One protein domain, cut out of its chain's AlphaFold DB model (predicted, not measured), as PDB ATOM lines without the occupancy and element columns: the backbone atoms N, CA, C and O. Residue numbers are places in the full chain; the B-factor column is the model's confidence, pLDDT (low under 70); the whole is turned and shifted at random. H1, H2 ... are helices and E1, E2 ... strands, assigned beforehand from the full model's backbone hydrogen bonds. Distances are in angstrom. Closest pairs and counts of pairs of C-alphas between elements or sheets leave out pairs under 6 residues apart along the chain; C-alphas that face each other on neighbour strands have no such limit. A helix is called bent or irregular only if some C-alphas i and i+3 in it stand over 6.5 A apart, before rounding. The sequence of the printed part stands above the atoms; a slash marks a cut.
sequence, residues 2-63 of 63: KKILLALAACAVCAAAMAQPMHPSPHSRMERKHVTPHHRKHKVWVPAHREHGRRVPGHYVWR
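AT A GLANCE: This is residues 2 to 63 of the 63 residues of an uncharacterized protein of Variovorax sp. RA8 (UniProt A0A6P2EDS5). A lone helix, H1, sticks out at one end of the model, and a long unnamed stretch leads from it, swings wide as an open loop and folds back to a small two-stranded ribbon, sharply bent partway along. E1 and E4 make one part of this ribbon, and the hairpin of E2 and E3 makes the other. The printed part has 62 residues, with one named helix and four named strands in the order H1, E1, E2, E3, E4; E1 and E4 form one antiparallel sheet, and E2 and E3 another. The class is mixed, helices and strands, with 30 residues in named elements, under half of those printed. The whole is extended, with a radius of gyration of the C-alphas of 20.8 A, and its outline is flat, with spans of 66 by 40 by 11 A.

IN THESE COORDINATES: Find C-alpha 2 at (334.807, 237.549, 169.471); here H1 begins, and it runs through residues 2 to 17 over 24.1 A to C-alpha 17 at (314.721, 226.279, 176.707). From there read on through residues 18 to 42, 25 residues with no named element, whose C-alphas lie 4 to 29 A from the mean of all C-alphas. At C-alpha 43, (288.603, 224.349, 188.923), you reach E1, residues 43 to 46, which is 9.5 A long. E2 follows at residues 49 to 51, with 6.6 A from first to last C-alpha, and E3 at residues 54 to 56, with 6.3 A. E4, residues 59 to 62, is 10.3 A long and ends at C-alpha 62, (284.462, 225.785, 187.356).

HOW THE PARTS SIT: Begin with H1, where every O i to N i+4 pair is within hydrogen-bond range. Residues 2 to 23, of which 2 to 17 belong to H1, stand free, and H1 is apart from E2, E3 and E4. Residues 25 to 38 of the link to E1 stand free as well. Next look at E1 and E4, antiparallel neighbours with 140 degrees between their N-to-C directions. Their C-alphas 45 and 60 face each other at 4.5 A; N 44 and O 61 are within hydrogen-bond range at 2.8 A, and so are N 59 and O 46 at 3.0 A. Past Val 46, E1 runs on into E2 across a break of 2 residues, at 80 degrees. E2 and E3 are a hairpin, antiparallel at 133 degrees, and their C-alphas 50 and 55 face each other at 4.6 A. Here N 51 and O 54 are within hydrogen-bond range at 2.9 A, and N 56 and O 49 at 2.8 A. Residues 50 to 55 stand free. E3 then runs on into E4 across a break of 2 residues, at 65 degrees. E1 and E3 are apart, and so are E2 and E4.

THE WHOLE: The two C-alphas farthest apart are those of Lys 2 and Thr 36, at 66.5 A, while the first and last printed C-alphas, of Lys 2 and Arg 63, are 56.0 A apart. The printed part runs from 2 to 63 with no cut, and Arg 63 is the chain's last residue. The link from H1 to E1 is long, with 25 residues; the links E1 to E2, E2 to E3 and E3 to E4 are tight, with 2 residues each. Read the B-factor column for the model's confidence: the mean pLDDT of the printed part is 71.1, and 37 residues are under 70, namely residues 2 to 3 and 5 to 39. H1 has a mean of 62, E1 of 92, E4 of 93, and E2 and E3 of 94 each.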
ATOM      1  N   LYS A   2     336.113 237.868 170.108       56.50
ATOM      2  CA  LYS A   2     334.807 237.549 169.471       56.50
ATOM      3  C   LYS A   2     334.276 236.120 169.717       56.50
ATOM      4  O   LYS A   2     333.073 235.922 169.793       56.50
ATOM      5  N   LYS A   3     335.169 235.139 169.912       58.41
ATOM      6  CA  LYS A   3     334.804 233.734 170.199       58.41
ATOM      7  C   LYS A   3     334.127 233.551 171.568       58.41
ATOM      8  O   LYS A   3     333.292 232.673 171.723       58.41
ATOM      9  N   ILE A   4     334.461 234.415 172.532       72.12
ATOM     10  CA  ILE A   4     333.910 234.373 173.897       72.12
ATOM     11  C   ILE A   4     332.457 234.864 173.891       72.12
ATOM     12  O   ILE A   4     331.603 234.278 174.543       72.12
ATOM     13  N   LEU A   5     332.162 235.885 173.080       67.88
ATOM     14  CA  LEU A   5     330.803 236.407 172.909       67.88
ATOM     15  C   LEU A   5     329.866 235.372 172.267       67.88
ATOM     16  O   LEU A   5     328.713 235.252 172.667       67.88
ATOM     17  N   LEU A   6     330.384 234.582 171.321       68.19
ATOM     18  CA  LEU A   6     329.652 233.485 170.681       68.19
ATOM     19  C   LEU A   6     329.314 232.354 171.664       68.19
ATOM     20  O   LEU A   6     328.187 231.869 171.671       68.19
ATOM     21  N   ALA A   7     330.260 231.981 172.533       68.62
ATOM     22  CA  ALA A   7     330.017 230.989 173.580       68.62
ATOM     23  C   ALA A   7     328.980 231.477 174.610       68.62
ATOM     24  O   ALA A   7     328.101 230.719 175.012       68.62
ATOM     25  N   LEU A   8     329.036 232.757 174.990       67.06
ATOM     26  CA  LEU A   8     328.104 233.345 175.953       67.06
ATOM     27  C   LEU A   8     326.659 233.373 175.422       67.06
ATOM     28  O   LEU A   8     325.721 233.054 176.152       67.06
ATOM     29  N   ALA A   9     326.481 233.715 174.142       66.88
ATOM     30  CA  ALA A   9     325.169 233.746 173.497       66.88
ATOM     31  C   ALA A   9     324.527 232.350 173.412       66.88
ATOM     32  O   ALA A   9     323.330 232.212 173.660       66.88
ATOM     33  N   ALA A  10     325.317 231.308 173.132       63.97
ATOM     34  CA  ALA A  10     324.825 229.930 173.106       63.97
ATOM     35  C   ALA A  10     324.345 229.460 174.492       63.97
ATOM     36  O   ALA A  10     323.278 228.857 174.605       63.97
ATOM     37  N   CYS A  11     325.077 229.800 175.559       60.97
ATOM     38  CA  CYS A  11     324.673 229.471 176.929       60.97
ATOM     39  C   CYS A  11     323.347 230.140 177.336       60.97
ATOM     40  O   CYS A  11     322.522 229.509 177.998       60.97
ATOM     41  N   ALA A  12     323.110 231.388 176.916       60.12
ATOM     42  CA  ALA A  12     321.872 232.107 177.228       60.12
ATOM     43  C   ALA A  12     320.633 231.490 176.550       60.12
ATOM     44  O   ALA A  12     319.564 231.423 177.158       60.12
ATOM     45  N   VAL A  13     320.774 230.986 175.318       59.78
ATOM     46  CA  VAL A  13     319.673 230.331 174.584       59.78
ATOM     47  C   VAL A  13     319.296 228.987 175.220       59.78
ATOM     48  O   VAL A  13     318.109 228.674 175.321       59.78
ATOM     49  N   CYS A  14     320.267 228.224 175.738       57.56
ATOM     50  CA  CYS A  14     319.997 226.980 176.468       57.56
ATOM     51  C   CYS A  14     319.202 227.216 177.762       57.56
ATOM     52  O   CYS A  14     318.304 226.437 178.074       57.56
ATOM     53  N   ALA A  15     319.478 228.303 178.493       57.19
ATOM     54  CA  ALA A  15     318.763 228.624 179.731       57.19
ATOM     55  C   ALA A  15     317.269 228.921 179.495       57.19
ATOM     56  O   ALA A  15     316.425 228.534 180.301       57.19
ATOM     57  N   ALA A  16     316.924 229.540 178.361       56.91
ATOM     58  CA  ALA A  16     315.536 229.836 178.005       56.91
ATOM     59  C   ALA A  16     314.731 228.587 177.592       56.91
ATOM     60  O   ALA A  16     313.515 228.562 177.767       56.91
ATOM     61  N   ALA A  17     315.385 227.531 177.090       55.81
ATOM     62  CA  ALA A  17     314.721 226.279 176.707       55.81
ATOM     63  C   ALA A  17     314.305 225.411 177.914       55.81
ATOM     64  O   ALA A  17     313.399 224.580 177.801       55.81
ATOM     65  N   MET A  18     314.946 225.617 179.072       55.19
ATOM     66  CA  MET A  18     314.644 224.912 180.327       55.19
ATOM     67  C   MET A  18     313.451 225.517 181.074       55.19
ATOM     68  O   MET A  18     312.911 224.884 181.977       55.19
ATOM     69  N   ALA A  19     312.986 226.701 180.664       57.38
ATOM     70  CA  ALA A  19     311.720 227.266 181.111       57.38
ATOM     71  C   ALA A  19     310.548 226.599 180.367       57.38
ATOM     72  O   ALA A  19     309.729 227.258 179.728       57.38
ATOM     73  N   GLN A  20     310.472 225.266 180.424       60.16
ATOM     74  CA  GLN A  20     309.231 224.578 180.102       60.16
ATOM     75  C   GLN A  20     308.194 225.051 181.129       60.16
ATOM     76  O   GLN A  20     308.470 224.979 182.331       60.16
ATOM     77  N   PRO A  21     307.015 225.548 180.717       55.31
ATOM     78  CA  PRO A  21     305.925 225.718 181.656       55.31
ATOM     79  C   PRO A  21     305.679 224.342 182.259       55.31
ATOM     80  O   PRO A  21     305.360 223.396 181.540       55.31
ATOM     81  N   MET A  22     305.905 224.227 183.566       53.41
ATOM     82  CA  MET A  22     305.572 223.047 184.343       53.41
ATOM     83  C   MET A  22     304.090 222.772 184.111       53.41
ATOM     84  O   MET A  22     303.226 223.385 184.735       53.41
ATOM     85  N   HIS A  23     303.790 221.902 183.149       50.00
ATOM     86  CA  HIS A  23     302.471 221.328 183.008       50.00
ATOM     87  C   HIS A  23     302.219 220.634 184.344       50.00
ATOM     88  O   HIS A  23     303.003 219.752 184.710       50.00
ATOM     89  N   PRO A  24     301.185 221.017 185.111       52.66
ATOM     90  CA  PRO A  24     300.769 220.185 186.218       52.66
ATOM     91  C   PRO A  24     300.312 218.878 185.580       52.66
ATOM     92  O   PRO A  24     299.229 218.816 185.009       52.66
ATOM     93  N   SER A  25     301.176 217.865 185.602       49.88
ATOM     94  CA  SER A  25     300.787 216.474 185.427       49.88
ATOM     95  C   SER A  25     299.735 216.207 186.499       49.88
ATOM     96  O   SER A  25     300.077 216.214 187.688       49.88
ATOM     97  N   PRO A  26     298.447 216.043 186.156       57.97
ATOM     98  CA  PRO A  26     297.569 215.401 187.096       57.97
ATOM     99  C   PRO A  26     297.906 213.908 187.013       57.97
ATOM    100  O   PRO A  26     298.140 213.372 185.934       57.97
ATOM    101  N   HIS A  27     297.879 213.228 188.153       49.75
ATOM    102  CA  HIS A  27     297.944 211.766 188.261       49.75
ATOM    103  C   HIS A  27     299.337 211.150 188.471       49.75
ATOM    104  O   HIS A  27     299.697 210.150 187.861       49.75
ATOM    105  N   SER A  28     300.029 211.606 189.519       52.06
ATOM    106  CA  SER A  28     300.468 210.631 190.526       52.06
ATOM    107  C   SER A  28     299.347 210.469 191.554       52.06
ATOM    108  O   SER A  28     299.254 211.219 192.524       52.06
ATOM    109  N   ARG A  29     298.423 209.539 191.304       52.75
ATOM    110  CA  ARG A  29     297.599 208.971 192.375       52.75
ATOM    111  C   ARG A  29     297.240 207.537 192.024       52.75
ATOM    112  O   ARG A  29     296.213 207.247 191.417       52.75
ATOM    113  N   MET A  30     298.151 206.655 192.406       51.06
ATOM    114  CA  MET A  30     297.829 205.283 192.772       51.06
ATOM    115  C   MET A  30     296.619 205.291 193.722       51.06
ATOM    116  O   MET A  30     296.483 206.205 194.532       51.06
ATOM    117  N   GLU A  31     295.790 204.252 193.614       50.34
ATOM    118  CA  GLU A  31     294.559 203.976 194.374       50.34
ATOM    119  C   GLU A  31     293.251 204.259 193.606       50.34
ATOM    120  O   GLU A  31     292.546 205.251 193.798       50.34
ATOM    121  N   ARG A  32     292.890 203.291 192.746       55.03
ATOM    122  CA  ARG A  32     291.500 203.033 192.349       55.03
ATOM    123  C   ARG A  32     290.686 202.742 193.611       55.03
ATOM    124  O   ARG A  32     290.656 201.607 194.077       55.03
ATOM    125  N   LYS A  33     289.986 203.740 194.134       52.66
ATOM    126  CA  LYS A  33     288.780 203.513 194.930       52.66
ATOM    127  C   LYS A  33     287.594 203.903 194.065       52.66
ATOM    128  O   LYS A  33     287.466 205.059 193.675       52.66
ATOM    129  N   HIS A  34     286.776 202.909 193.718       57.44
ATOM    130  CA  HIS A  34     285.451 203.114 193.148       57.44
ATOM    131  C   HIS A  34     284.660 204.008 194.106       57.44
ATOM    132  O   HIS A  34     284.192 203.553 195.144       57.44
ATOM    133  N   VAL A  35     284.554 205.290 193.778       54.28
ATOM    134  CA  VAL A  35     283.697 206.233 194.483       54.28
ATOM    135  C   VAL A  35     282.820 206.866 193.418       54.28
ATOM    136  O   VAL A  35     283.316 207.397 192.426       54.28
ATOM    137  N   THR A  36     281.518 206.700 193.620       59.59
ATOM    138  CA  THR A  36     280.402 207.399 192.978       59.59
ATOM    139  C   THR A  36     280.812 208.715 192.308       59.59
ATOM    140  O   THR A  36     281.470 209.535 192.954       59.59
ATOM    141  N   PRO A  37     280.402 208.983 191.049       57.88
ATOM    142  CA  PRO A  37     280.719 210.244 190.394       57.88
ATOM    143  C   PRO A  37     279.885 211.357 191.037       57.88
ATOM    144  O   PRO A  37     278.858 211.778 190.515       57.88
ATOM    145  N   HIS A  38     280.305 211.853 192.198       60.91
ATOM    146  CA  HIS A  38     279.819 213.120 192.714       60.91
ATOM    147  C   HIS A  38     280.270 214.190 191.719       60.91
ATOM    148  O   HIS A  38     281.458 214.492 191.633       60.91
ATOM    149  N   HIS A  39     279.323 214.737 190.953       66.88
ATOM    150  CA  HIS A  39     279.533 215.820 189.987       66.88
ATOM    151  C   HIS A  39     279.825 217.137 190.725       66.88
ATOM    152  O   HIS A  39     279.080 218.114 190.637       66.88
ATOM    153  N   ARG A  40     280.877 217.159 191.546       72.75
ATOM    154  CA  ARG A  40     281.351 218.384 192.178       72.75
ATOM    155  C   ARG A  40     282.103 219.173 191.125       72.75
ATOM    156  O   ARG A  40     283.077 218.675 190.564       72.75
ATOM    157  N   LYS A  41     281.645 220.404 190.894       82.81
ATOM    158  CA  LYS A  41     282.350 221.322 190.011       82.81
ATOM    159  C   LYS A  41     283.783 221.494 190.513       82.81
ATOM    160  O   LYS A  41     283.991 221.712 191.708       82.81
ATOM    161  N   HIS A  42     284.762 221.410 189.626       87.56
ATOM    162  CA  HIS A  42     286.178 221.568 189.946       87.56
ATOM    163  C   HIS A  42     286.801 222.683 189.108       87.56
ATOM    164  O   HIS A  42     286.323 223.006 188.020       87.56
ATOM    165  N   LYS A  43     287.855 223.312 189.641       91.19
ATOM    166  CA  LYS A  43     288.603 224.349 188.923       91.19
ATOM    167  C   LYS A  43     289.494 223.698 187.873       91.19
ATOM    168  O   LYS A  43     290.424 222.973 188.215       91.19
ATOM    169  N   VAL A  44     289.237 224.010 186.612       92.44
ATOM    170  CA  VAL A  44     290.007 223.545 185.459       92.44
ATOM    171  C   VAL A  44     290.717 224.733 184.833       92.44
ATOM    172  O   VAL A  44     290.114 225.788 184.645       92.44
ATOM    173  N   TRP A  45     292.000 224.569 184.519       92.62
ATOM    174  CA  TRP A  45     292.742 225.546 183.728       92.62
ATOM    175  C   TRP A  45     292.326 225.453 182.260       92.62
ATOM    176  O   TRP A  45     292.428 224.392 181.645       92.62
ATOM    177  N   VAL A  46     291.878 226.567 181.694       92.12
ATOM    178  CA  VAL A  46     291.610 226.731 180.266       92.12
ATOM    179  C   VAL A  46     292.814 227.443 179.655       92.12
ATOM    180  O   VAL A  46     293.109 228.571 180.057       92.12
ATOM    181  N   PRO A  47     293.526 226.825 178.697       95.81
ATOM    182  CA  PRO A  47     294.630 227.475 178.003       95.81
ATOM    183  C   PRO A  47     294.198 228.744 177.263       95.81
ATOM    184  O   PRO A  47     293.032 228.923 176.898       95.81
ATOM    185  N   ALA A  48     295.168 229.622 177.006       95.88
ATOM    186  CA  ALA A  48     294.931 230.788 176.169       95.88
ATOM    187  C   ALA A  48     294.473 230.341 174.772       95.88
ATOM    188  O   ALA A  48     295.108 229.489 174.150       95.88
ATOM    189  N   HIS A  49     293.391 230.931 174.278       95.06
ATOM    190  CA  HIS A  49     292.803 230.593 172.983       95.06
ATOM    191  C   HIS A  49     292.395 231.862 172.230       95.06
ATOM    192  O   HIS A  49     292.626 232.983 172.691       95.06
ATOM    193  N   ARG A  50     291.848 231.701 171.023       94.44
ATOM    194  CA  ARG A  50     291.269 232.804 170.256       94.44
ATOM    195  C   ARG A  50     289.761 232.644 170.200       94.44
ATOM    196  O   ARG A  50     289.275 231.600 169.784       94.44
ATOM    197  N   GLU A  51     289.055 233.695 170.578       91.88
ATOM    198  CA  GLU A  51     287.601 233.777 170.538       91.88
ATOM    199  C   GLU A  51     287.232 235.027 169.736       91.88
ATOM    200  O   GLU A  51     287.771 236.109 169.983       91.88
ATOM    201  N   HIS A  52     286.400 234.878 168.702       94.56
ATOM    202  CA  HIS A  52     286.016 235.974 167.798       94.56
ATOM    203  C   HIS A  52     287.206 236.820 167.287       94.56
ATOM    204  O   HIS A  52     287.161 238.048 167.248       94.56
ATOM    205  N   GLY A  53     288.318 236.159 166.939       94.00
ATOM    206  CA  GLY A  53     289.541 236.811 166.447       94.00
ATOM    207  C   GLY A  53     290.379 237.529 167.515       94.00
ATOM    208  O   GLY A  53     291.505 237.942 167.230       94.00
ATOM    209  N   ARG A  54     289.898 237.633 168.759       93.75
ATOM    210  CA  ARG A  54     290.631 238.215 169.890       93.75
ATOM    211  C   ARG A  54     291.339 237.123 170.680       93.75
ATOM    212  O   ARG A  54     290.850 236.004 170.807       93.75
ATOM    213  N   ARG A  55     292.527 237.436 171.202       94.06
ATOM    214  CA  ARG A  55     293.273 236.515 172.071       94.06
ATOM    215  C   ARG A  55     292.690 236.579 173.481       94.06
ATOM    216  O   ARG A  55     292.716 237.640 174.097       94.06
ATOM    217  N   VAL A  56     292.225 235.442 173.983       93.94
ATOM    218  CA  VAL A  56     291.734 235.267 175.351       93.94
ATOM    219  C   VAL A  56     292.860 234.656 176.194       93.94
ATOM    220  O   VAL A  56     293.380 233.594 175.829       93.94
ATOM    221  N   PRO A  57     293.295 235.307 177.290       94.06
ATOM    222  CA  PRO A  57     294.265 234.732 178.216       94.06
ATOM    223  C   PRO A  57     293.771 233.423 178.838       94.06
ATOM    224  O   PRO A  57     292.569 233.194 178.995       94.06
ATOM    225  N   GLY A  58     294.719 232.565 179.218       95.00
ATOM    226  CA  GLY A  58     294.385 231.363 179.974       95.00
ATOM    227  C   GLY A  58     293.798 231.736 181.334       95.00
ATOM    228  O   GLY A  58     294.245 232.698 181.962       95.00
ATOM    229  N   HIS A  59     292.773 231.010 181.767       95.81
ATOM    230  CA  HIS A  59     292.048 231.295 183.002       95.81
ATOM    231  C   HIS A  59     291.478 230.016 183.615       95.81
ATOM    232  O   HIS A  59     291.351 228.989 182.954       95.81
ATOM    233  N   TYR A  60     291.123 230.068 184.898       94.06
ATOM    234  CA  TYR A  60     290.458 228.954 185.572       94.06
ATOM    235  C   TYR A  60     288.937 229.066 185.451       94.06
ATOM    236  O   TYR A  60     288.379 230.135 185.695       94.06
ATOM    237  N   VAL A  61     288.262 227.952 185.164       93.12
ATOM    238  CA  VAL A  61     286.793 227.840 185.142       93.12
ATOM    239  C   VAL A  61     286.320 226.716 186.052       93.12
ATOM    240  O   VAL A  61     287.021 225.725 186.238       93.12
ATOM    241  N   TRP A  62     285.118 226.855 186.606       90.69
ATOM    242  CA  TRP A  62     284.462 225.785 187.356       90.69
ATOM    243  C   TRP A  62     283.657 224.894 186.396       90.69
ATOM    244  O   TRP A  62     282.741 225.398 185.745       90.69
ATOM    245  N   ARG A  63     283.983 223.599 186.310       79.12
ATOM    246  CA  ARG A  63     283.254 222.581 185.525       79.12
ATOM    247  C   ARG A  63     282.757 221.453 186.404       79.12
ATOM    248  O   ARG A  63     283.591 220.895 187.151       79.12
TER     249      ARG A  63